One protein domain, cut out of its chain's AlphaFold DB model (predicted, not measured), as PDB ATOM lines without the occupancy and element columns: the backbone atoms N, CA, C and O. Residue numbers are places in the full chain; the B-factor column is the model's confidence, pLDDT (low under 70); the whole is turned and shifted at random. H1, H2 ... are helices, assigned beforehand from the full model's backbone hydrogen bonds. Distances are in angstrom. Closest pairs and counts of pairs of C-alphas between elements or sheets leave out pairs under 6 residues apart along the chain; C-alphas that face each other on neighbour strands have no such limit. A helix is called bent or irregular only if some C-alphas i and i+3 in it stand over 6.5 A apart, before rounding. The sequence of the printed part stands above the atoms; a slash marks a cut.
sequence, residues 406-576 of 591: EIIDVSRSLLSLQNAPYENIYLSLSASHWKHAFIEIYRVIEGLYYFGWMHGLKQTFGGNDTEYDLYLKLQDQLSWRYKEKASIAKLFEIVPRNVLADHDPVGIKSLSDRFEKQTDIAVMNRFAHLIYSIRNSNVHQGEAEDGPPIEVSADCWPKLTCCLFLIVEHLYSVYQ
ATOM      1  N   GLU A 406      83.844  67.589  -1.453       94.44
ATOM      2  CA  GLU A 406      84.709  67.324  -0.312       94.44
ATOM      3  C   GLU A 406      85.954  66.528  -0.732       94.44
ATOM      4  O   GLU A 406      87.076  66.907  -0.406       94.44
ATOM      5  N   ILE A 407      85.790  65.477  -1.548       96.69
ATOM      6  CA  ILE A 407      86.929  64.700  -2.072       96.69
ATOM      7  C   ILE A 407      87.791  65.556  -3.003       96.69
ATOM      8  O   ILE A 407      89.014  65.416  -3.022       96.69
ATOM      9  N   ILE A 408      87.175  66.452  -3.776       97.12
ATOM     10  CA  ILE A 408      87.896  67.351  -4.681       97.12
ATOM     11  C   ILE A 408      88.750  68.340  -3.884       97.12
ATOM     12  O   ILE A 408      89.904  68.565  -4.249       97.12
ATOM     13  N   ASP A 409      88.221  68.902  -2.802       95.94
ATOM     14  CA  ASP A 409      88.943  69.862  -1.968       95.94
ATOM     15  C   ASP A 409      90.120  69.202  -1.239       95.94
ATOM     16  O   ASP A 409      91.238  69.719  -1.300       95.94
ATOM     17  N   VAL A 410      89.923  68.000  -0.684       96.12
ATOM     18  CA  VAL A 410      91.018  67.206  -0.095       96.12
ATOM     19  C   VAL A 410      92.057  66.826  -1.154       96.12
ATOM     20  O   VAL A 410      93.261  66.908  -0.913       96.12
ATOM     21  N   SER A 411      91.621  66.477  -2.368       97.12
ATOM     22  CA  SER A 411      92.538  66.199  -3.478       97.12
ATOM     23  C   SER A 411      93.378  67.427  -3.830       97.12
ATOM     24  O   SER A 411      94.587  67.308  -3.980       97.12
ATOM     25  N   ARG A 412      92.789  68.627  -3.919       95.81
ATOM     26  CA  ARG A 412      93.544  69.867  -4.187       95.81
ATOM     27  C   ARG A 412      94.589  70.144  -3.113       95.81
ATOM     28  O   ARG A 412      95.710  70.515  -3.454       95.81
ATOM     29  N   SER A 413      94.228  69.938  -1.849       95.19
ATOM     30  CA  SER A 413      95.154  70.056  -0.725       95.19
ATOM     31  C   SER A 413      96.321  69.077  -0.873       95.19
ATOM     32  O   SER A 413      97.476  69.501  -0.900       95.19
ATOM     33  N   LEU A 414      96.038  67.795  -1.128       94.38
ATOM     34  CA  LEU A 414      97.053  66.768  -1.390       94.38
ATOM     35  C   LEU A 414      98.001  67.128  -2.539       94.38
ATOM     36  O   LEU A 414      99.204  66.926  -2.418       94.38
ATOM     37  N   LEU A 415      97.484  67.684  -3.638       92.19
ATOM     38  CA  LEU A 415      98.290  68.064  -4.805       92.19
ATOM     39  C   LEU A 415      99.260  69.221  -4.534       92.19
ATOM     40  O   LEU A 415     100.189  69.419  -5.315       92.19
ATOM     41  N   SER A 416      99.059  69.972  -3.448       90.88
ATOM     42  CA  SER A 416      99.985  71.017  -3.000       90.88
ATOM     43  C   SER A 416     101.152  70.479  -2.158       90.88
ATOM     44  O   SER A 416     102.110  71.207  -1.893       90.88
ATOM     45  N   LEU A 417     101.091  69.209  -1.743       90.06
ATOM     46  CA  LEU A 417     102.092  68.575  -0.890       90.06
ATOM     47  C   LEU A 417     103.205  67.915  -1.715       90.06
ATOM     48  O   LEU A 417     103.021  67.501  -2.862       90.06
ATOM     49  N   GLN A 418     104.383  67.764  -1.105       84.19
ATOM     50  CA  GLN A 418     105.467  66.997  -1.716       84.19
ATOM     51  C   GLN A 418     105.109  65.510  -1.820       84.19
ATOM     52  O   GLN A 418     104.454  64.943  -0.948       84.19
ATOM     53  N   ASN A 419     105.598  64.868  -2.886       84.44
ATOM     54  CA  ASN A 419     105.408  63.439  -3.160       84.44
ATOM     55  C   ASN A 419     103.936  63.002  -3.271       84.44
ATOM     56  O   ASN A 419     103.638  61.826  -3.055       84.44
ATOM     57  N   ALA A 420     103.025  63.920  -3.619       89.69
ATOM     58  CA  ALA A 420     101.611  63.614  -3.797       89.69
ATOM     59  C   ALA A 420     101.404  62.383  -4.713       89.69
ATOM     60  O   ALA A 420     102.041  62.289  -5.771       89.69
ATOM     61  N   PRO A 421     100.521  61.436  -4.343       92.81
ATOM     62  CA  PRO A 421     100.280  60.212  -5.105       92.81
ATOM     63  C   PRO A 421      99.352  60.482  -6.304       92.81
ATOM     64  O   PRO A 421      98.216  60.008  -6.351       92.81
ATOM     65  N   TYR A 422      99.833  61.272  -7.272       93.81
ATOM     66  CA  TYR A 422      99.057  61.773  -8.416       93.81
ATOM     67  C   TYR A 422      98.292  60.683  -9.172       93.81
ATOM     68  O   TYR A 422      97.144  60.897  -9.546       93.81
ATOM     69  N   GLU A 423      98.916  59.524  -9.392       94.44
ATOM     70  CA  GLU A 423      98.300  58.399 -10.099       94.44
ATOM     71  C   GLU A 423      97.072  57.875  -9.355       94.44
ATOM     72  O   GLU A 423      95.976  57.882  -9.909       94.44
ATOM     73  N   ASN A 424      97.217  57.495  -8.084       96.62
ATOM     74  CA  ASN A 424      96.107  56.954  -7.301       96.62
ATOM     75  C   ASN A 424      94.997  57.983  -7.068       96.62
ATOM     76  O   ASN A 424      93.821  57.620  -7.085       96.62
ATOM     77  N   ILE A 425      95.348  59.261  -6.882       97.00
ATOM     78  CA  ILE A 425      94.348  60.332  -6.777       97.00
ATOM     79  C   ILE A 425      93.589  60.445  -8.099       97.00
ATOM     80  O   ILE A 425      92.363  60.377  -8.090       97.00
ATOM     81  N   TYR A 426      94.285  60.561  -9.234       96.88
ATOM     82  CA  TYR A 426      93.634  60.659 -10.538       96.88
ATOM     83  C   TYR A 426      92.741  59.449 -10.816       96.88
ATOM     84  O   TYR A 426      91.561  59.636 -11.098       96.88
ATOM     85  N   LEU A 427      93.263  58.228 -10.663       96.75
ATOM     86  CA  LEU A 427      92.505  56.997 -10.897       96.75
ATOM     87  C   LEU A 427      91.287  56.887  -9.973       96.75
ATOM     88  O   LEU A 427      90.248  56.374 -10.388       96.75
ATOM     89  N   SER A 428      91.376  57.410  -8.747       97.50
ATOM     90  CA  SER A 428      90.234  57.490  -7.840       97.50
ATOM     91  C   SER A 428      89.185  58.501  -8.321       97.50
ATOM     92  O   SER A 428      87.995  58.182  -8.377       97.50
ATOM     93  N   LEU A 429      89.617  59.694  -8.747       97.31
ATOM     94  CA  LEU A 429      88.746  60.752  -9.274       97.31
ATOM     95  C   LEU A 429      88.116  60.392 -10.630       97.31
ATOM     96  O   LEU A 429      87.024  60.871 -10.937       97.31
ATOM     97  N   SER A 430      88.777  59.567 -11.440       96.25
ATOM     98  CA  SER A 430      88.315  59.120 -12.761       96.25
ATOM     99  C   SER A 430      87.685  57.723 -12.746       96.25
ATOM    100  O   SER A 430      87.351  57.185 -13.801       96.25
ATOM    101  N   ALA A 431      87.531  57.101 -11.573       95.88
ATOM    102  CA  ALA A 431      86.965  55.764 -11.445       95.88
ATOM    103  C   ALA A 431      85.511  55.722 -11.936       95.88
ATOM    104  O   ALA A 431      84.716  56.599 -11.620       95.88
ATOM    105  N   SER A 432      85.109  54.660 -12.633       93.81
ATOM    106  CA  SER A 432      83.715  54.478 -13.072       93.81
ATOM    107  C   SER A 432      82.759  54.077 -11.941       93.81
ATOM    108  O   SER A 432      81.543  54.202 -12.078       93.81
ATOM    109  N   HIS A 433      83.295  53.590 -10.819       94.56
ATOM    110  CA  HIS A 433      82.521  53.110  -9.682       94.56
ATOM    111  C   HIS A 433      83.248  53.387  -8.366       94.56
ATOM    112  O   HIS A 433      84.472  53.282  -8.279       94.56
ATOM    113  N   TRP A 434      82.482  53.647  -7.307       95.50
ATOM    114  CA  TRP A 434      83.007  53.949  -5.977       95.50
ATOM    115  C   TRP A 434      83.947  52.887  -5.394       95.50
ATOM    116  O   TRP A 434      84.928  53.231  -4.746       95.50
ATOM    117  N   LYS A 435      83.676  51.599  -5.638       94.44
ATOM    118  CA  LYS A 435      84.574  50.507  -5.215       94.44
ATOM    119  C   LYS A 435      85.983  50.672  -5.786       94.44
ATOM    120  O   LYS A 435      86.948  50.449  -5.067       94.44
ATOM    121  N   HIS A 436      86.099  51.079  -7.052       95.44
ATOM    122  CA  HIS A 436      87.396  51.331  -7.680       95.44
ATOM    123  C   HIS A 436      88.031  52.601  -7.110       95.44
ATOM    124  O   HIS A 436      89.197  52.568  -6.741       95.44
ATOM    125  N   ALA A 437      87.246  53.672  -6.923       96.88
ATOM    126  CA  ALA A 437      87.733  54.900  -6.290       96.88
ATOM    127  C   ALA A 437      88.338  54.635  -4.900       96.88
ATOM    128  O   ALA A 437      89.433  55.108  -4.589       96.88
ATOM    129  N   PHE A 438      87.645  53.828  -4.095       97.44
ATOM    130  CA  PHE A 438      88.091  53.366  -2.786       97.44
ATOM    131  C   PHE A 438      89.379  52.542  -2.864       97.44
ATOM    132  O   PHE A 438      90.299  52.786  -2.089       97.44
ATOM    133  N   ILE A 439      89.460  51.571  -3.783       97.12
ATOM    134  CA  ILE A 439      90.653  50.725  -3.936       97.12
ATOM    135  C   ILE A 439      91.870  51.581  -4.284       97.12
ATOM    136  O   ILE A 439      92.921  51.397  -3.679       97.12
ATOM    137  N   GLU A 440      91.740  52.535  -5.204       97.00
ATOM    138  CA  GLU A 440      92.886  53.336  -5.638       97.00
ATOM    139  C   GLU A 440      93.446  54.208  -4.516       97.00
ATOM    140  O   GLU A 440      94.655  54.197  -4.286       97.00
ATOM    141  N   ILE A 441      92.596  54.879  -3.733       97.44
ATOM    142  CA  ILE A 441      93.090  55.638  -2.575       97.44
ATOM    143  C   ILE A 441      93.586  54.712  -1.448       97.44
ATOM    144  O   ILE A 441      94.541  55.044  -0.750       97.44
ATOM    145  N   TYR A 442      93.017  53.511  -1.299       97.44
ATOM    146  CA  TYR A 442      93.516  52.510  -0.353       97.44
ATOM    147  C   TYR A 442      94.929  52.022  -0.702       97.44
ATOM    148  O   TYR A 442      95.726  51.795   0.204       97.44
ATOM    149  N   ARG A 443      95.289  51.912  -1.987       96.44
ATOM    150  CA  ARG A 443      96.657  51.544  -2.409       96.44
ATOM    151  C   ARG A 443      97.703  52.557  -1.944       96.44
ATOM    152  O   ARG A 443      98.831  52.173  -1.642       96.44
ATOM    153  N   VAL A 444      97.327  53.830  -1.793       96.12
ATOM    154  CA  VAL A 444      98.193  54.829  -1.142       96.12
ATOM    155  C   VAL A 444      98.446  54.443   0.316       96.12
ATOM    156  O   VAL A 444      99.585  54.467   0.769       96.12
ATOM    157  N   ILE A 445      97.405  54.027   1.040       96.12
ATOM    158  CA  ILE A 445      97.509  53.572   2.434       96.12
ATOM    159  C   ILE A 445      98.366  52.300   2.535       96.12
ATOM    160  O   ILE A 445      99.196  52.213   3.438       96.12
ATOM    161  N   GLU A 446      98.222  51.342   1.610       94.94
ATOM    162  CA  GLU A 446      99.092  50.152   1.524       94.94
ATOM    163  C   GLU A 446     100.568  50.544   1.395       94.94
ATOM    164  O   GLU A 446     101.419  50.024   2.121       94.94
ATOM    165  N   GLY A 447     100.864  51.525   0.536       93.25
ATOM    166  CA  GLY A 447     102.203  52.097   0.386       93.25
ATOM    167  C   GLY A 447     102.766  52.718   1.671       93.25
ATOM    168  O   GLY A 447     103.978  52.873   1.787       93.25
ATOM    169  N   LEU A 448     101.915  53.025   2.655       94.69
ATOM    170  CA  LEU A 448     102.275  53.611   3.948       94.69
ATOM    171  C   LEU A 448     102.257  52.613   5.116       94.69
ATOM    172  O   LEU A 448     102.427  53.018   6.266       94.69
ATOM    173  N   TYR A 449     102.090  51.309   4.889       94.62
ATOM    174  CA  TYR A 449     102.018  50.325   5.984       94.62
ATOM    175  C   TYR A 449     103.257  50.270   6.879       94.62
ATOM    176  O   TYR A 449     103.151  49.948   8.064       94.62
ATOM    177  N   TYR A 450     104.431  50.616   6.358       92.94
ATOM    178  CA  TYR A 450     105.629  50.732   7.184       92.94
ATOM    179  C   TYR A 450     105.538  51.909   8.172       92.94
ATOM    180  O   TYR A 450     106.078  51.828   9.277       92.94
ATOM    181  N   PHE A 451     104.841  52.987   7.799       94.56
ATOM    182  CA  PHE A 451     104.973  54.302   8.416       94.56
ATOM    183  C   PHE A 451     104.583  54.301   9.896       94.56
ATOM    184  O   PHE A 451     105.379  54.723  10.729       94.56
ATOM    185  N   GLY A 452     103.415  53.755  10.254       93.62
ATOM    186  CA  GLY A 452     102.950  53.737  11.650       93.62
ATOM    187  C   GLY A 452     103.924  53.030  12.607       93.62
ATOM    188  O   GLY A 452     104.146  53.485  13.730       93.62
ATOM    189  N   TRP A 453     104.573  51.955  12.146       94.44
ATOM    190  CA  TRP A 453     105.603  51.253  12.920       94.44
ATOM    191  C   TRP A 453     106.878  52.083  13.059       94.44
ATOM    192  O   TRP A 453     107.405  52.222  14.164       94.44
ATOM    193  N   MET A 454     107.370  52.632  11.947       94.31
ATOM    194  CA  MET A 454     108.613  53.407  11.934       94.31
ATOM    195  C   MET A 454     108.480  54.701  12.726       94.31
ATOM    196  O   MET A 454     109.404  55.069  13.445       94.31
ATOM    197  N   HIS A 455     107.314  55.338  12.672       93.75
ATOM    198  CA  HIS A 455     107.011  56.521  13.460       93.75
ATOM    199  C   HIS A 455     107.078  56.224  14.965       93.75
ATOM    200  O   HIS A 455     107.768  56.922  15.708       93.75
ATOM    201  N   GLY A 456     106.452  55.132  15.420       92.50
ATOM    202  CA  GLY A 456     106.533  54.701  16.819       92.50
ATOM    203  C   GLY A 456     107.961  54.356  17.265       92.50
ATOM    204  O   GLY A 456     108.382  54.731  18.362       92.50
ATOM    205  N   LEU A 457     108.742  53.691  16.405       92.38
ATOM    206  CA  LEU A 457     110.156  53.404  16.671       92.38
ATOM    207  C   LEU A 457     110.980  54.690  16.777       92.38
ATOM    208  O   LEU A 457     111.738  54.857  17.730       92.38
ATOM    209  N   LYS A 458     110.798  55.623  15.845       93.06
ATOM    210  CA  LYS A 458     111.483  56.917  15.843       93.06
ATOM    211  C   LYS A 458     111.183  57.719  17.106       93.06
ATOM    212  O   LYS A 458     112.118  58.227  17.719       93.06
ATOM    213  N   GLN A 459     109.924  57.764  17.543       92.25
ATOM    214  CA  GLN A 459     109.544  58.404  18.809       92.25
ATOM    215  C   GLN A 459     110.194  57.735  20.028       92.25
ATOM    216  O   GLN A 459     110.584  58.421  20.969       92.25
ATOM    217  N   THR A 460     110.331  56.407  20.012       93.38
ATOM    218  CA  THR A 460     110.893  55.642  21.137       93.38
ATOM    219  C   THR A 460     112.413  55.791  21.240       93.38
ATOM    220  O   THR A 460     112.945  55.908  22.342       93.38
ATOM    221  N   PHE A 461     113.121  55.778  20.109       90.75
ATOM    222  CA  PHE A 461     114.588  55.748  20.070       90.75
ATOM    223  C   PHE A 461     115.244  57.106  19.763       90.75
ATOM    224  O   PHE A 461     116.450  57.239  19.952       90.75
ATOM    225  N   GLY A 462     114.484  58.118  19.325       83.62
ATOM    226  CA  GLY A 462     114.964  59.499  19.159       83.62
ATOM    227  C   GLY A 462     115.964  59.718  18.014       83.62
ATOM    228  O   GLY A 462     116.897  60.502  18.165       83.62
ATOM    229  N   GLY A 463     115.806  59.015  16.886       83.94
ATOM    230  CA  GLY A 463     116.725  59.078  15.739       83.94
ATOM    231  C   GLY A 463     116.439  60.199  14.723       83.94
ATOM    232  O   GLY A 463     115.317  60.691  14.620       83.94
ATOM    233  N   ASN A 464     117.459  60.546  13.925       87.69
ATOM    234  CA  ASN A 464     117.369  61.544  12.844       87.69
ATOM    235  C   ASN A 464     116.921  60.968  11.492       87.69
ATOM    236  O   ASN A 464     116.633  61.732  10.574       87.69
ATOM    237  N   ASP A 465     116.897  59.641  11.354       88.19
ATOM    238  CA  ASP A 465     116.472  58.988  10.119       88.19
ATOM    239  C   ASP A 465     115.012  59.340   9.788       88.19
ATOM    240  O   ASP A 465     114.163  59.526  10.678       88.19
ATOM    241  N   THR A 466     114.695  59.418   8.496       89.62
ATOM    242  CA  THR A 466     113.292  59.450   8.076       89.62
ATOM    243  C   THR A 466     112.647  58.094   8.351       89.62
ATOM    244  O   THR A 466     113.317  57.061   8.413       89.62
ATOM    245  N   GLU A 467     111.331  58.073   8.518       92.31
ATOM    246  CA  GLU A 467     110.566  56.843   8.709       92.31
ATOM    247  C   GLU A 467     110.810  55.845   7.564       92.31
ATOM    248  O   GLU A 467     110.880  54.640   7.802       92.31
ATOM    249  N   TYR A 468     111.005  56.338   6.339       90.75
ATOM    250  CA  TYR A 468     111.328  55.506   5.182       90.75
ATOM    251  C   TYR A 468     112.757  54.946   5.233       90.75
ATOM    252  O   TYR A 468     112.951  53.752   5.006       90.75
ATOM    253  N   ASP A 469     113.752  55.754   5.611       90.88
ATOM    254  CA  ASP A 469     115.132  55.274   5.780       90.88
ATOM    255  C   ASP A 469     115.218  54.201   6.868       90.88
ATOM    256  O   ASP A 469     115.924  53.201   6.724       90.88
ATOM    257  N   LEU A 470     114.464  54.388   7.956       91.94
ATOM    258  CA  LEU A 470     114.370  53.417   9.039       91.94
ATOM    259  C   LEU A 470     113.771  52.097   8.538       91.94
ATOM    260  O   LEU A 470     114.302  51.027   8.835       91.94
ATOM    261  N   TYR A 471     112.712  52.172   7.727       92.12
ATOM    262  CA  TYR A 471     112.115  51.005   7.084       92.12
ATOM    263  C   TYR A 471     113.124  50.256   6.207       92.12
ATOM    264  O   TYR A 471     113.285  49.047   6.385       92.12
ATOM    265  N   LEU A 472     113.843  50.956   5.323       91.31
ATOM    266  CA  LEU A 472     114.845  50.340   4.447       91.31
ATOM    267  C   LEU A 472     115.962  49.665   5.248       91.31
ATOM    268  O   LEU A 472     116.326  48.528   4.951       91.31
ATOM    269  N   LYS A 473     116.465  50.310   6.309       91.88
ATOM    270  CA  LYS A 473     117.494  49.726   7.185       91.88
ATOM    271  C   LYS A 473     117.001  48.464   7.888       91.88
ATOM    272  O   LYS A 473     117.734  47.484   7.947       91.88
ATOM    273  N   LEU A 474     115.776  48.453   8.416       92.06
ATOM    274  CA  LEU A 474     115.230  47.265   9.088       92.06
ATOM    275  C   LEU A 474     114.895  46.144   8.099       92.06
ATOM    276  O   LEU A 474     115.044  44.965   8.431       92.06
ATOM    277  N   GLN A 475     114.461  46.488   6.889       91.94
ATOM    278  CA  GLN A 475     114.245  45.513   5.829       91.94
ATOM    279  C   GLN A 475     115.568  44.867   5.400       91.94
ATOM    280  O   GLN A 475     115.629  43.646   5.300       91.94
ATOM    281  N   ASP A 476     116.624  45.656   5.205       93.00
ATOM    282  CA  ASP A 476     117.950  45.170   4.809       93.00
ATOM    283  C   ASP A 476     118.626  44.359   5.928       93.00
ATOM    284  O   ASP A 476     119.017  43.210   5.737       93.00
ATOM    285  N   GLN A 477     118.686  44.913   7.140       94.62
ATOM    286  CA  GLN A 477     119.474  44.336   8.233       94.62
ATOM    287  C   GLN A 477     118.752  43.223   8.993       94.62
ATOM    288  O   GLN A 477     119.398  42.315   9.514       94.62
ATOM    289  N   LEU A 478     117.420  43.291   9.093       92.81
ATOM    290  CA  LEU A 478     116.621  42.356   9.893       92.81
ATOM    291  C   LEU A 478     115.609  41.568   9.058       92.81
ATOM    292  O   LEU A 478     114.840  40.791   9.625       92.81
ATOM    293  N   SER A 479     115.570  41.764   7.732       92.62
ATOM    294  CA  SER A 479     114.535  41.179   6.864       92.62
ATOM    295  C   SER A 479     113.116  41.489   7.353       92.62
ATOM    296  O   SER A 479     112.193  40.690   7.161       92.62
ATOM    297  N   TRP A 480     112.932  42.636   8.018       93.12
ATOM    298  CA  TRP A 480     111.642  43.002   8.581       93.12
ATOM    299  C   TRP A 480     110.609  43.204   7.471       93.12
ATOM    300  O   TRP A 480     110.874  43.833   6.445       93.12
ATOM    301  N   ARG A 481     109.406  42.666   7.688       90.00
ATOM    302  CA  ARG A 481     108.249  42.835   6.807       90.00
ATOM    303  C   ARG A 481     107.025  43.158   7.647       90.00
ATOM    304  O   ARG A 481     106.785  42.526   8.676       90.00
ATOM    305  N   TYR A 482     106.241  44.124   7.189       89.62
ATOM    306  CA  TYR A 482     104.992  44.482   7.837       89.62
ATOM    307  C   TYR A 482     103.918  43.407   7.607       89.62
ATOM    308  O   TYR A 482     103.894  42.730   6.580       89.62
ATOM    309  N   LYS A 483     103.004  43.255   8.571       93.31
ATOM    310  CA  LYS A 483     101.782  42.446   8.422       93.31
ATOM    311  C   LYS A 483     100.611  43.380   8.152       93.31
ATOM    312  O   LYS A 483     100.301  44.193   9.022       93.31
ATOM    313  N   GLU A 484      99.965  43.269   6.995       92.50
ATOM    314  CA  GLU A 484      98.987  44.250   6.483       92.50
ATOM    315  C   GLU A 484      97.921  44.654   7.515       92.50
ATOM    316  O   GLU A 484      97.869  45.813   7.928       92.50
ATOM    317  N   LYS A 485      97.158  43.682   8.041       93.00
ATOM    318  CA  LYS A 485      96.082  43.906   9.028       93.00
ATOM    319  C   LYS A 485      96.539  44.625  10.302       93.00
ATOM    320  O   LYS A 485      95.790  45.423  10.858       93.00
ATOM    321  N   ALA A 486      97.748  44.337  10.783       94.94
ATOM    322  CA  ALA A 486      98.308  45.004  11.962       94.94
ATOM    323  C   ALA A 486      98.870  46.393  11.621       94.94
ATOM    324  O   ALA A 486      98.897  47.284  12.463       94.94
ATOM    325  N   SER A 487      99.315  46.578  10.382       95.50
ATOM    326  CA  SER A 487     100.009  47.784   9.939       95.50
ATOM    327  C   SER A 487      99.047  48.912   9.622       95.50
ATOM    328  O   SER A 487      99.303  50.041  10.023       95.50
ATOM    329  N   ILE A 488      97.895  48.605   9.022       96.50
ATOM    330  CA  ILE A 488      96.823  49.593   8.871       96.50
ATOM    331  C   ILE A 488      96.300  50.077  10.230       96.50
ATOM    332  O   ILE A 488      96.065  51.268  10.395       96.50
ATOM    333  N   ALA A 489      96.192  49.187  11.226       95.75
ATOM    334  CA  ALA A 489      95.817  49.573  12.587       95.75
ATOM    335  C   ALA A 489      96.856  50.531  13.185       95.75
ATOM    336  O   ALA A 489      96.506  51.636  13.587       95.75
ATOM    337  N   LYS A 490      98.151  50.181  13.122       95.38
ATOM    338  CA  LYS A 490      99.238  51.075  13.558       95.38
ATOM    339  C   LYS A 490      99.275  52.413  12.832       95.38
ATOM    340  O   LYS A 490      99.611  53.421  13.443       95.38
ATOM    341  N   LEU A 491      98.929  52.434  11.552       95.69
ATOM    342  CA  LEU A 491      98.855  53.663  10.779       95.69
ATOM    343  C   LEU A 491      97.663  54.535  11.198       95.69
ATOM    344  O   LEU A 491      97.786  55.751  11.248       95.69
ATOM    345  N   PHE A 492      96.515  53.942  11.518       96.06
ATOM    346  CA  PHE A 492      95.327  54.696  11.931       96.06
ATOM    347  C   PHE A 492      95.417  55.161  13.391       96.06
ATOM    348  O   PHE A 492      94.812  56.171  13.734       96.06
ATOM    349  N   GLU A 493      96.201  54.487  14.244       93.94
ATOM    350  CA  GLU A 493      96.464  54.915  15.630       93.94
ATOM    351  C   GLU A 493      97.085  56.318  15.720       93.94
ATOM    352  O   GLU A 493      96.842  57.025  16.696       93.94
ATOM    353  N   ILE A 494      97.864  56.729  14.714       94.00
ATOM    354  CA  ILE A 494      98.522  58.046  14.678       94.00
ATOM    355  C   ILE A 494      97.663  59.139  14.025       94.00
ATOM    356  O   ILE A 494      98.104  60.287  13.941       94.00
ATOM    357  N   VAL A 495      96.453  58.801  13.564       95.44
ATOM    358  CA  VAL A 495      95.510  59.747  12.954       95.44
ATOM    359  C   VAL A 495      94.403  60.076  13.958       95.44
ATOM    360  O   VAL A 495      93.598  59.205  14.302       95.44
ATOM    361  N   PRO A 496      94.317  61.328  14.436       94.25
ATOM    362  CA  PRO A 496      93.253  61.747  15.337       94.25
ATOM    363  C   PRO A 496      91.863  61.598  14.701       94.25
ATOM    364  O   PRO A 496      91.643  62.013  13.566       94.25
ATOM    365  N   ARG A 497      90.883  61.066  15.444       93.62
ATOM    366  CA  ARG A 497      89.512  60.850  14.937       93.62
ATOM    367  C   ARG A 497      88.840  62.133  14.437       93.62
ATOM    368  O   ARG A 497      88.062  62.081  13.489       93.62
ATOM    369  N   ASN A 498      89.145  63.282  15.040       93.31
ATOM    370  CA  ASN A 498      88.583  64.571  14.630       93.31
ATOM    371  C   ASN A 498      88.987  64.991  13.205       93.31
ATOM    372  O   ASN A 498      88.291  65.821  12.632       93.31
ATOM    373  N   VAL A 499      90.034  64.396  12.617       93.94
ATOM    374  CA  VAL A 499      90.368  64.544  11.186       93.94
ATOM    375  C   VAL A 499      89.206  64.094  10.299       93.94
ATOM    376  O   VAL A 499      88.996  64.651   9.229       93.94
ATOM    377  N   LEU A 500      88.425  63.107  10.749       93.31
ATOM    378  CA  LEU A 500      87.302  62.565   9.989       93.31
ATOM    379  C   LEU A 500      86.013  63.380  10.145       93.31
ATOM    380  O   LEU A 500      85.112  63.178   9.343       93.31
ATOM    381  N   ALA A 501      85.929  64.277  11.138       83.62
ATOM    382  CA  ALA A 501      84.825  65.214  11.396       83.62
ATOM    383  C   ALA A 501      83.432  64.725  10.919       83.62
ATOM    384  O   ALA A 501      82.888  63.770  11.473       83.62
ATOM    385  N   ASP A 502      82.873  65.355   9.878       82.12
ATOM    386  CA  ASP A 502      81.535  65.093   9.315       82.12
ATOM    387  C   ASP A 502      81.382  63.707   8.655       82.12
ATOM    388  O   ASP A 502      80.276  63.258   8.333       82.12
ATOM    389  N   HIS A 503      82.493  63.001   8.469       87.31
ATOM    390  CA  HIS A 503      82.578  61.645   7.940       87.31
ATOM    391  C   HIS A 503      82.979  60.624   9.013       87.31
ATOM    392  O   HIS A 503      83.464  59.544   8.680       87.31
ATOM    393  N   ASP A 504      82.761  60.931  10.296       89.25
ATOM    394  CA  ASP A 504      83.038  60.019  11.406       89.25
ATOM    395  C   ASP A 504      82.556  58.580  11.100       89.25
ATOM    396  O   ASP A 504      81.382  58.392  10.749       89.25
ATOM    397  N   PRO A 505      83.417  57.550  11.251       86.81
ATOM    398  CA  PRO A 505      83.067  56.157  10.976       86.81
ATOM    399  C   PRO A 505      81.793  55.678  11.680       86.81
ATOM    400  O   PRO A 505      81.055  54.859  11.130       86.81
ATOM    401  N   VAL A 506      81.497  56.214  12.867       88.25
ATOM    402  CA  VAL A 506      80.292  55.883  13.644       88.25
ATOM    403  C   VAL A 506      79.016  56.396  12.964       88.25
ATOM    404  O   VAL A 506      77.953  55.798  13.118       88.25
ATOM    405  N   GLY A 507      79.110  57.467  12.173       85.81
ATOM    406  CA  GLY A 507      78.011  58.040  11.390       85.81
ATOM    407  C   GLY A 507      77.753  57.342  10.047       85.81
ATOM    408  O   GLY A 507      76.858  57.750   9.296       85.81
ATOM    409  N   ILE A 508      78.522  56.303   9.706       87.25
ATOM    410  CA  ILE A 508      78.332  55.529   8.477       87.25
ATOM    411  C   ILE A 508      77.319  54.414   8.750       87.25
ATOM    412  O   ILE A 508      77.619  53.430   9.419       87.25
ATOM    413  N   LYS A 509      76.102  54.566   8.216       85.19
ATOM    414  CA  LYS A 509      74.927  53.744   8.555       85.19
ATOM    415  C   LYS A 509      75.149  52.234   8.422       85.19
ATOM    416  O   LYS A 509      74.678  51.486   9.265       85.19
ATOM    417  N   SER A 510      75.861  51.766   7.394       83.06
ATOM    418  CA  SER A 510      76.120  50.326   7.214       83.06
ATOM    419  C   SER A 510      77.164  49.760   8.190       83.06
ATOM    420  O   SER A 510      77.392  48.553   8.216       83.06
ATOM    421  N   LEU A 511      77.836  50.623   8.958       84.25
ATOM    422  CA  LEU A 511      78.975  50.289   9.814       84.25
ATOM    423  C   LEU A 511      78.764  50.671  11.282       84.25
ATOM    424  O   LEU A 511      79.497  50.168  12.131       84.25
ATOM    425  N   SER A 512      77.783  51.525  11.582       81.19
ATOM    426  CA  SER A 512      77.548  52.117  12.906       81.19
ATOM    427  C   SER A 512      77.479  51.077  14.020       81.19
ATOM    428  O   SER A 512      78.104  51.246  15.064       81.19
ATOM    429  N   ASP A 513      76.810  49.953  13.766       82.25
ATOM    430  CA  ASP A 513      76.576  48.898  14.761       82.25
ATOM    431  C   ASP A 513      77.862  48.155  15.159       82.25
ATOM    432  O   ASP A 513      77.888  47.406  16.134       82.25
ATOM    433  N   ARG A 514      78.960  48.369  14.425       82.44
ATOM    434  CA  ARG A 514      80.276  47.774  14.697       82.44
ATOM    435  C   ARG A 514      81.110  48.616  15.669       82.44
ATOM    436  O   ARG A 514      82.144  48.149  16.162       82.44
ATOM    437  N   PHE A 515      80.656  49.829  15.985       83.38
ATOM    438  CA  PHE A 515      81.313  50.760  16.895       83.38
ATOM    439  C   PHE A 515      80.516  50.886  18.204       83.38
ATOM    440  O   PHE A 515      79.592  51.682  18.332       83.38
ATOM    441  N   GLU A 516      80.878  50.098  19.218       74.88
ATOM    442  CA  GLU A 516      80.361  50.273  20.587       74.88
ATOM    443  C   GLU A 516      80.970  51.527  21.239       74.88
ATOM    444  O   GLU A 516      82.008  51.984  20.768       74.88
ATOM    445  N   LYS A 517      80.379  52.055  22.328       63.41
ATOM    446  CA  LYS A 517      80.850  53.243  23.085       63.41
ATOM    447  C   LYS A 517      82.333  53.143  23.473       63.41
ATOM    448  O   LYS A 517      82.680  52.668  24.553       63.41
ATOM    449  N   GLN A 518      83.195  53.601  22.582       74.06
ATOM    450  CA  GLN A 518      84.634  53.392  22.621       74.06
ATOM    451  C   GLN A 518      85.370  54.722  22.625       74.06
ATOM    452  O   GLN A 518      84.853  55.740  22.169       74.06
ATOM    453  N   THR A 519      86.591  54.690  23.149       87.69
ATOM    454  CA  THR A 519      87.543  55.792  23.015       87.69
ATOM    455  C   THR A 519      87.886  56.015  21.543       87.69
ATOM    456  O   THR A 519      87.779  55.093  20.731       87.69
ATOM    457  N   ASP A 520      88.349  57.214  21.195       89.00
ATOM    458  CA  ASP A 520      88.683  57.552  19.805       89.00
ATOM    459  C   ASP A 520      89.717  56.597  19.193       89.00
ATOM    460  O   ASP A 520      89.551  56.155  18.060       89.00
ATOM    461  N   ILE A 521      90.722  56.184  19.973       87.44
ATOM    462  CA  ILE A 521      91.733  55.200  19.551       87.44
ATOM    463  C   ILE A 521      91.085  53.852  19.212       87.44
ATOM    464  O   ILE A 521      91.413  53.232  18.202       87.44
ATOM    465  N   ALA A 522      90.151  53.381  20.042       89.06
ATOM    466  CA  ALA A 522      89.485  52.104  19.816       89.06
ATOM    467  C   ALA A 522      88.553  52.153  18.590       89.06
ATOM    468  O   ALA A 522      88.512  51.193  17.817       89.06
ATOM    469  N   VAL A 523      87.889  53.290  18.349       91.38
ATOM    470  CA  VAL A 523      87.116  53.531  17.119       91.38
ATOM    471  C   VAL A 523      88.021  53.489  15.888       91.38
ATOM    472  O   VAL A 523      87.727  52.739  14.958       91.38
ATOM    473  N   MET A 524      89.141  54.219  15.891       93.81
ATOM    474  CA  MET A 524      90.080  54.246  14.760       93.81
ATOM    475  C   MET A 524      90.692  52.870  14.478       93.81
ATOM    476  O   MET A 524      90.761  52.456  13.321       93.81
ATOM    477  N   ASN A 525      91.039  52.107  15.518       91.69
ATOM    478  CA  ASN A 525      91.534  50.737  15.370       91.69
ATOM    479  C   ASN A 525      90.488  49.791  14.763       91.69
ATOM    480  O   ASN A 525      90.795  49.029  13.843       91.69
ATOM    481  N   ARG A 526      89.229  49.851  15.219       91.62
ATOM    482  CA  ARG A 526      88.145  49.073  14.592       91.62
ATOM    483  C   ARG A 526      87.909  49.502  13.147       91.62
ATOM    484  O   ARG A 526      87.698  48.644  12.290       91.62
ATOM    485  N   PHE A 527      87.974  50.802  12.869       94.50
ATOM    486  CA  PHE A 527      87.812  51.330  11.520       94.50
ATOM    487  C   PHE A 527      88.915  50.821  10.583       94.50
ATOM    488  O   PHE A 527      88.602  50.334   9.503       94.50
ATOM    489  N   ALA A 528      90.174  50.811  11.023       95.19
ATOM    490  CA  ALA A 528      91.298  50.266  10.261       95.19
ATOM    491  C   ALA A 528      91.072  48.803   9.843       95.19
ATOM    492  O   ALA A 528      91.219  48.447   8.673       95.19
ATOM    493  N   HIS A 529      90.654  47.953  10.788       92.19
ATOM    494  CA  HIS A 529      90.344  46.552  10.499       92.19
ATOM    495  C   HIS A 529      89.179  46.401   9.526       92.19
ATOM    496  O   HIS A 529      89.231  45.558   8.634       92.19
ATOM    497  N   LEU A 530      88.149  47.229   9.675       92.56
ATOM    498  CA  LEU A 530      87.002  47.215   8.784       92.56
ATOM    499  C   LEU A 530      87.390  47.606   7.351       92.56
ATOM    500  O   LEU A 530      86.996  46.913   6.418       92.56
ATOM    501  N   ILE A 531      88.174  48.671   7.167       95.12
ATOM    502  CA  ILE A 531      88.655  49.100   5.845       95.12
ATOM    503  C   ILE A 531      89.463  47.975   5.187       95.12
ATOM    504  O   ILE A 531      89.217  47.655   4.023       95.12
ATOM    505  N   TYR A 532      90.356  47.323   5.934       93.75
ATOM    506  CA  TYR A 532      91.104  46.160   5.448       93.75
ATOM    507  C   TYR A 532      90.180  45.012   5.013       93.75
ATOM    508  O   TYR A 532      90.318  44.481   3.911       93.75
ATOM    509  N   SER A 533      89.176  44.667   5.824       91.38
ATOM    510  CA  SER A 533      88.199  43.629   5.475       91.38
ATOM    511  C   SER A 533      87.330  44.001   4.266       91.38
ATOM    512  O   SER A 533      87.046  43.133   3.438       91.38
ATOM    513  N   ILE A 534      86.937  45.273   4.117       92.56
ATOM    514  CA  ILE A 534      86.213  45.776   2.936       92.56
ATOM    515  C   ILE A 534      87.084  45.627   1.688       92.56
ATOM    516  O   ILE A 534      86.617  45.107   0.673       92.56
ATOM    517  N   ARG A 535      88.362  46.023   1.754       92.56
ATOM    518  CA  ARG A 535      89.300  45.837   0.642       92.56
ATOM    519  C   ARG A 535      89.444  44.362   0.279       92.56
ATOM    520  O   ARG A 535      89.309  44.027  -0.894       92.56
ATOM    521  N   ASN A 536      89.661  43.478   1.251       89.38
ATOM    522  CA  ASN A 536      89.792  42.044   0.980       89.38
ATOM    523  C   ASN A 536      88.522  41.455   0.355       89.38
ATOM    524  O   ASN A 536      88.622  40.679  -0.592       89.38
ATOM    525  N   SER A 537      87.344  41.892   0.807       87.81
ATOM    526  CA  SER A 537      86.055  41.490   0.220       87.81
ATOM    527  C   SER A 537      85.891  41.963  -1.230       87.81
ATOM    528  O   SER A 537      85.222  41.308  -2.020       87.81
ATOM    529  N   ASN A 538      86.486  43.103  -1.597       86.19
ATOM    530  CA  ASN A 538      86.440  43.614  -2.967       86.19
ATOM    531  C   ASN A 538      87.435  42.915  -3.909       86.19
ATOM    532  O   ASN A 538      87.196  42.893  -5.114       86.19
ATOM    533  N   VAL A 539      88.547  42.389  -3.386       82.06
ATOM    534  CA  VAL A 539      89.628  41.782  -4.186       82.06
ATOM    535  C   VAL A 539      89.462  40.265  -4.331       82.06
ATOM    536  O   VAL A 539      89.785  39.713  -5.382       82.06
ATOM    537  N   HIS A 540      88.939  39.574  -3.315       79.50
ATOM    538  CA  HIS A 540      88.785  38.118  -3.329       79.50
ATOM    539  C   HIS A 540      87.353  37.700  -3.687       79.50
ATOM    540  O   HIS A 540      86.398  38.026  -2.986       79.50
ATOM    541  N   GLN A 541      87.202  36.934  -4.771       62.91
ATOM    542  CA  GLN A 541      85.934  36.302  -5.145       62.91
ATOM    543  C   GLN A 541      85.780  34.972  -4.384       62.91
ATOM    544  O   GLN A 541      86.181  33.925  -4.882       62.91
ATOM    545  N   GLY A 542      85.257  35.003  -3.156       62.47
ATOM    546  CA  GLY A 542      85.017  33.798  -2.348       62.47
ATOM    547  C   GLY A 542      84.927  34.074  -0.846       62.47
ATOM    548  O   GLY A 542      85.009  35.223  -0.417       62.47
ATOM    549  N   GLU A 543      84.763  33.019  -0.044       55.78
ATOM    550  CA  GLU A 543      84.921  33.111   1.412       55.78
ATOM    551  C   GLU A 543      86.390  33.427   1.719       55.78
ATOM    552  O   GLU A 543      87.277  32.595   1.525       55.78
ATOM    553  N   ALA A 544      86.664  34.665   2.129       60.72
ATOM    554  CA  ALA A 544      87.991  35.054   2.579       60.72
ATOM    555  C   ALA A 544      88.306  34.367   3.918       60.72
ATOM    556  O   ALA A 544      87.406  34.102   4.715       60.72
ATOM    557  N   GLU A 545      89.593  34.158   4.219       61.28
ATOM    558  CA  GLU A 545      90.034  33.628   5.525       61.28
ATOM    559  C   GLU A 545      89.514  34.459   6.719       61.28
ATOM    560  O   GLU A 545      89.388  33.948   7.828       61.28
ATOM    561  N   ASP A 546      89.178  35.734   6.490       62.25
ATOM    562  CA  ASP A 546      88.686  36.684   7.495       62.25
ATOM    563  C   ASP A 546      87.145  36.696   7.673       62.25
ATOM    564  O   ASP A 546      86.628  37.525   8.426       62.25
ATOM    565  N   GLY A 547      86.399  35.790   7.026       66.88
ATOM    566  CA  GLY A 547      84.949  35.631   7.203       66.88
ATOM    567  C   GLY A 547      84.093  36.101   6.015       66.88
ATOM    568  O   GLY A 547      84.611  36.318   4.917       66.88
ATOM    569  N   PRO A 548      82.761  36.223   6.201       69.19
ATOM    570  CA  PRO A 548      81.846  36.564   5.116       69.19
ATOM    571  C   PRO A 548      82.104  37.987   4.589       69.19
ATOM    572  O   PRO A 548      82.481  38.872   5.368       69.19
ATOM    573  N   PRO A 549      81.871  38.229   3.286       76.50
ATOM    574  CA  PRO A 549      82.127  39.520   2.665       76.50
ATOM    575  C   PRO A 549      81.341  40.638   3.358       76.50
ATOM    576  O   PRO A 549      80.160  40.493   3.678       76.50
ATOM    577  N   ILE A 550      82.004  41.774   3.582       82.31
ATOM    578  CA  ILE A 550      81.352  42.947   4.165       82.31
ATOM    579  C   ILE A 550      80.555  43.655   3.074       82.31
ATOM    580  O   ILE A 550      81.119  44.247   2.155       82.31
ATOM    581  N   GLU A 551      79.232  43.630   3.203       83.94
ATOM    582  CA  GLU A 551      78.350  44.383   2.322       83.94
ATOM    583  C   GLU A 551      78.319  45.863   2.732       83.94
ATOM    584  O   GLU A 551      77.920  46.224   3.840       83.94
ATOM    585  N   VAL A 552      78.774  46.730   1.826       88.50
ATOM    586  CA  VAL A 552      78.763  48.189   1.992       88.50
ATOM    587  C   VAL A 552      77.671  48.767   1.102       88.50
ATOM    588  O   VAL A 552      77.706  48.593  -0.122       88.50
ATOM    589  N   SER A 553      76.719  49.479   1.707       89.44
ATOM    590  CA  SER A 553      75.618  50.099   0.972       89.44
ATOM    591  C   SER A 553      76.106  51.233   0.061       89.44
ATOM    592  O   SER A 553      77.121  51.883   0.325       89.44
ATOM    593  N   ALA A 554      75.377  51.477  -1.031       89.12
ATOM    594  CA  ALA A 554      75.756  52.444  -2.066       89.12
ATOM    595  C   ALA A 554      76.026  53.861  -1.514       89.12
ATOM    596  O   ALA A 554      76.979  54.517  -1.928       89.12
ATOM    597  N   ASP A 555      75.225  54.306  -0.543       89.94
ATOM    598  CA  ASP A 555      75.306  55.615   0.114       89.94
ATOM    599  C   ASP A 555      76.489  55.757   1.089       89.94
ATOM    600  O   ASP A 555      76.866  56.873   1.449       89.94
ATOM    601  N   CYS A 556      77.103  54.645   1.505       92.62
ATOM    602  CA  CYS A 556      78.237  54.652   2.428       92.62
ATOM    603  C   CYS A 556      79.590  54.785   1.715       92.62
ATOM    604  O   CYS A 556      80.549  55.274   2.316       92.62
ATOM    605  N   TRP A 557      79.678  54.408   0.437       94.62
ATOM    606  CA  TRP A 557      80.930  54.479  -0.319       94.62
ATOM    607  C   TRP A 557      81.550  55.880  -0.444       94.62
ATOM    608  O   TRP A 557      82.766  55.978  -0.257       94.62
ATOM    609  N   PRO A 558      80.786  56.958  -0.728       94.75
ATOM    610  CA  PRO A 558      81.358  58.301  -0.787       94.75
ATOM    611  C   PRO A 558      82.026  58.695   0.530       94.75
ATOM    612  O   PRO A 558      83.160  59.166   0.532       94.75
ATOM    613  N   LYS A 559      81.353  58.424   1.659       94.44
ATOM    614  CA  LYS A 559      81.862  58.726   3.004       94.44
ATOM    615  C   LYS A 559      83.130  57.934   3.304       94.44
ATOM    616  O   LYS A 559      84.120  58.517   3.719       94.44
ATOM    617  N   LEU A 560      83.121  56.630   3.027       94.94
ATOM    618  CA  LEU A 560      84.286  55.766   3.225       94.94
ATOM    619  C   LEU A 560      85.497  56.226   2.422       94.94
ATOM    620  O   LEU A 560      86.598  56.304   2.959       94.94
ATOM    621  N   THR A 561      85.283  56.540   1.147       96.50
ATOM    622  CA  THR A 561      86.348  57.018   0.265       96.50
ATOM    623  C   THR A 561      86.878  58.362   0.764       96.50
ATOM    624  O   THR A 561      88.090  58.526   0.869       96.50
ATOM    625  N   CYS A 562      85.996  59.282   1.171       96.50
ATOM    626  CA  CYS A 562      86.383  60.565   1.760       96.50
ATOM    627  C   CYS A 562      87.234  60.389   3.029       96.50
ATOM    628  O   CYS A 562      88.281  61.021   3.150       96.50
ATOM    629  N   CYS A 563      86.870  59.464   3.929       97.06
ATOM    630  CA  CYS A 563      87.690  59.161   5.106       97.06
ATOM    631  C   CYS A 563      89.114  58.741   4.732       97.06
ATOM    632  O   CYS A 563      90.061  59.153   5.395       97.06
ATOM    633  N   LEU A 564      89.279  57.931   3.679       97.44
ATOM    634  CA  LEU A 564      90.609  57.521   3.227       97.44
ATOM    635  C   LEU A 564      91.406  58.701   2.668       97.44
ATOM    636  O   LEU A 564      92.580  58.837   2.998       97.44
ATOM    637  N   PHE A 565      90.771  59.579   1.891       97.50
ATOM    638  CA  PHE A 565      91.395  60.815   1.415       97.50
ATOM    639  C   PHE A 565      91.871  61.704   2.570       97.50
ATOM    640  O   PHE A 565      93.020  62.137   2.554       97.50
ATOM    641  N   LEU A 566      91.038  61.917   3.593       97.38
ATOM    642  CA  LEU A 566      91.379  62.718   4.777       97.38
ATOM    643  C   LEU A 566      92.519  62.099   5.598       97.38
ATOM    644  O   LEU A 566      93.410  62.801   6.072       97.38
ATOM    645  N   ILE A 567      92.526  60.771   5.745       96.94
ATOM    646  CA  ILE A 567      93.622  60.046   6.403       96.94
ATOM    647  C   ILE A 567      94.925  60.234   5.627       96.94
ATOM    648  O   ILE A 567      95.950  60.562   6.223       96.94
ATOM    649  N   VAL A 568      94.893  60.055   4.304       96.50
ATOM    650  CA  VAL A 568      96.066  60.248   3.442       96.50
ATOM    651  C   VAL A 568      96.545  61.700   3.513       96.50
ATOM    652  O   VAL A 568      97.730  61.932   3.732       96.50
ATOM    653  N   GLU A 569      95.649  62.679   3.417       96.00
ATOM    654  CA  GLU A 569      95.980  64.100   3.564       96.00
ATOM    655  C   GLU A 569      96.657  64.393   4.897       96.00
ATOM    656  O   GLU A 569      97.710  65.033   4.920       96.00
ATOM    657  N   HIS A 570      96.113  63.896   6.005       96.00
ATOM    658  CA  HIS A 570      96.712  64.082   7.320       96.00
ATOM    659  C   HIS A 570      98.119  63.479   7.395       96.00
ATOM    660  O   HIS A 570      99.054  64.136   7.853       96.00
ATOM    661  N   LEU A 571      98.297  62.254   6.893       95.19
ATOM    662  CA  LEU A 571      99.592  61.571   6.891       95.19
ATOM    663  C   LEU A 571     100.648  62.333   6.075       95.19
ATOM    664  O   LEU A 571     101.795  62.467   6.507       95.19
ATOM    665  N   TYR A 572     100.268  62.875   4.921       94.12
ATOM    666  CA  TYR A 572     101.179  63.640   4.072       94.12
ATOM    667  C   TYR A 572     101.449  65.051   4.608       94.12
ATOM    668  O   TYR A 572     102.594  65.494   4.594       94.12
ATOM    669  N   SER A 573     100.430  65.760   5.092       93.81
ATOM    670  CA  SER A 573     100.561  67.158   5.528       93.81
ATOM    671  C   SER A 573     101.265  67.296   6.876       93.81
ATOM    672  O   SER A 573     102.110  68.175   7.037       93.81
ATOM    673  N   VAL A 574     100.951  66.424   7.839       93.38
ATOM    674  CA  VAL A 574     101.505  66.491   9.199       93.38
ATOM    675  C   VAL A 574     102.846  65.778   9.288       93.38
ATOM    676  O   VAL A 574     103.760  66.279   9.943       93.38
ATOM    677  N   TYR A 575     102.979  64.628   8.625       90.06
ATOM    678  CA  TYR A 575     104.139  63.756   8.807       90.06
ATOM    679  C   TYR A 575     105.029  63.603   7.573       90.06
ATOM    680  O   TYR A 575     106.058  62.939   7.665       90.06
ATOM    681  N   GLN A 576     104.664  64.189   6.426       87.69
ATOM    682  CA  GLN A 576     105.408  64.040   5.166       87.69
ATOM    683  C   GLN A 576     105.618  62.563   4.779       87.69
ATOM    684  O   GLN A 576     106.637  62.203   4.199       87.69
TER     685      GLN A 576
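AT A GLANCE: This is residues 406 to 576 of the 591 residues of an uncharacterized protein of Pseudomonas sagittaria (UniProt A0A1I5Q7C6). Four helices, H1, H9, H3 and H2, lie side by side as a four-cornered ring, H9 next to H1 and H3, and H2 next to H3 and near H1, and the pair H6 and H8, running opposite ways to each other, crosses H3 at one side of this group. The short H7 packs on H9, while H4 and H5 make a corner-shaped arm at one end of the longest axis, joined to the rest through H4 and H6; residues 459 to 464, of which 459 to 461 belong to H4, stick out there. The printed part has 171 residues with nine named helices, H1 to H9 in order along the chain, and no named strand; its class is all helix. It is compact, with a radius of gyration of the C-alphas of 16.1 A, and spans 45 by 36 by 33 A.

IN THESE COORDINATES: Find C-alpha 406 at (84.709, 67.324, -0.312); from there H1 runs over residues 406 to 415, 14.3 A from first to last C-alpha. H2, residues 422 to 429, measures 10.4 A, and H3, residues 434 to 447, measures 20.3 A. Next come H4, residues 451 to 461, 15.2 A, and H5, residues 467 to 478, 15.7 A. H6, residues 484 to 493, measures 14.3 A. H7, residues 497 to 503, measures 9.9 A and is irregular: C-alphas 499 and 502 are 9.0 A apart. H8, the longest helix with residues 520 to 539, starts with C-alpha 520 at (88.683, 57.552, 19.805) and measures 28.7 A. H9, residues 557 to 575, measures 26.6 A and ends with C-alpha 575 at (104.139, 63.756, 8.807).

HOW THE PARTS SIT: Begin at H3, the hub, which touches H2, H6, H8 and H9. H2 and H3 are a helical hairpin at a shallow tilt of 24 degrees; their closest C-alphas, those of Ser 428 and Ala 437, are 3.9 A apart. H3 touches H9 at a shallow tilt of 24 degrees, the same way, closest at the C-alphas of Phe 438 and Thr 561, 5.1 A. H9 in turn touches H1, the same way at 28 degrees, a shallow tilt, with the C-alphas of Ile 407 and Cys 562 closest at 5.7 A. H1 and H2 are close but not clearly touching, with closest C-alphas Ser 411 and Ile 425 at 7.0 A, and H2 and H9 are apart. Look next at H6 and H8, which touch and run opposite ways at a shallow tilt of 34 degrees, only just short of steep; their closest C-alphas, of Ala 489 and Ala 528, are 5.1 A apart. H8, with residues 535 to 538 alone, only just touches H3, with 3 pairs of C-alphas within 8 A, closest at Ile 439 and Arg 535, 6.8 A. H3, with residues 445 to 446 alone, only just touches H6, also with 3 pairs, closest at the C-alphas of Ile 445 and Ile 488, 7.6 A. H7 touches H9 at a shallow tilt of 30 degrees, opposite ways, with the C-alphas of His 503 and Lys 559 closest at 5.8 A. H4 touches H6 at a steep tilt of 62 degrees, closest at the C-alphas of Gly 452 and Leu 491, 4.2 A. H5, with residues 467 to 471 alone, touches H4 about perpendicular at 84 degrees, closest at the C-alphas of Met 454 and Glu 467, 5.1 A. In H1, H2, H4, H5, H8 and H9 every O i to N i+4 pair is within hydrogen-bond range; H3 has 8 of 10, H6 5 of 6, and H7 0 of 3 beside 3 of 4 O i to N i+3 pairs.

THE WHOLE: The two C-alphas farthest apart, those of Gln 477 and Asp 555, are 46.3 A from each other. The printed part has no cut. The links H7 to H8, residues 504 to 519, and H8 to H9, residues 540 to 556, are long. The mean pLDDT of the printed part is 90.4; look for low confidence, under 70, at residue 517 and residues 541 to 548.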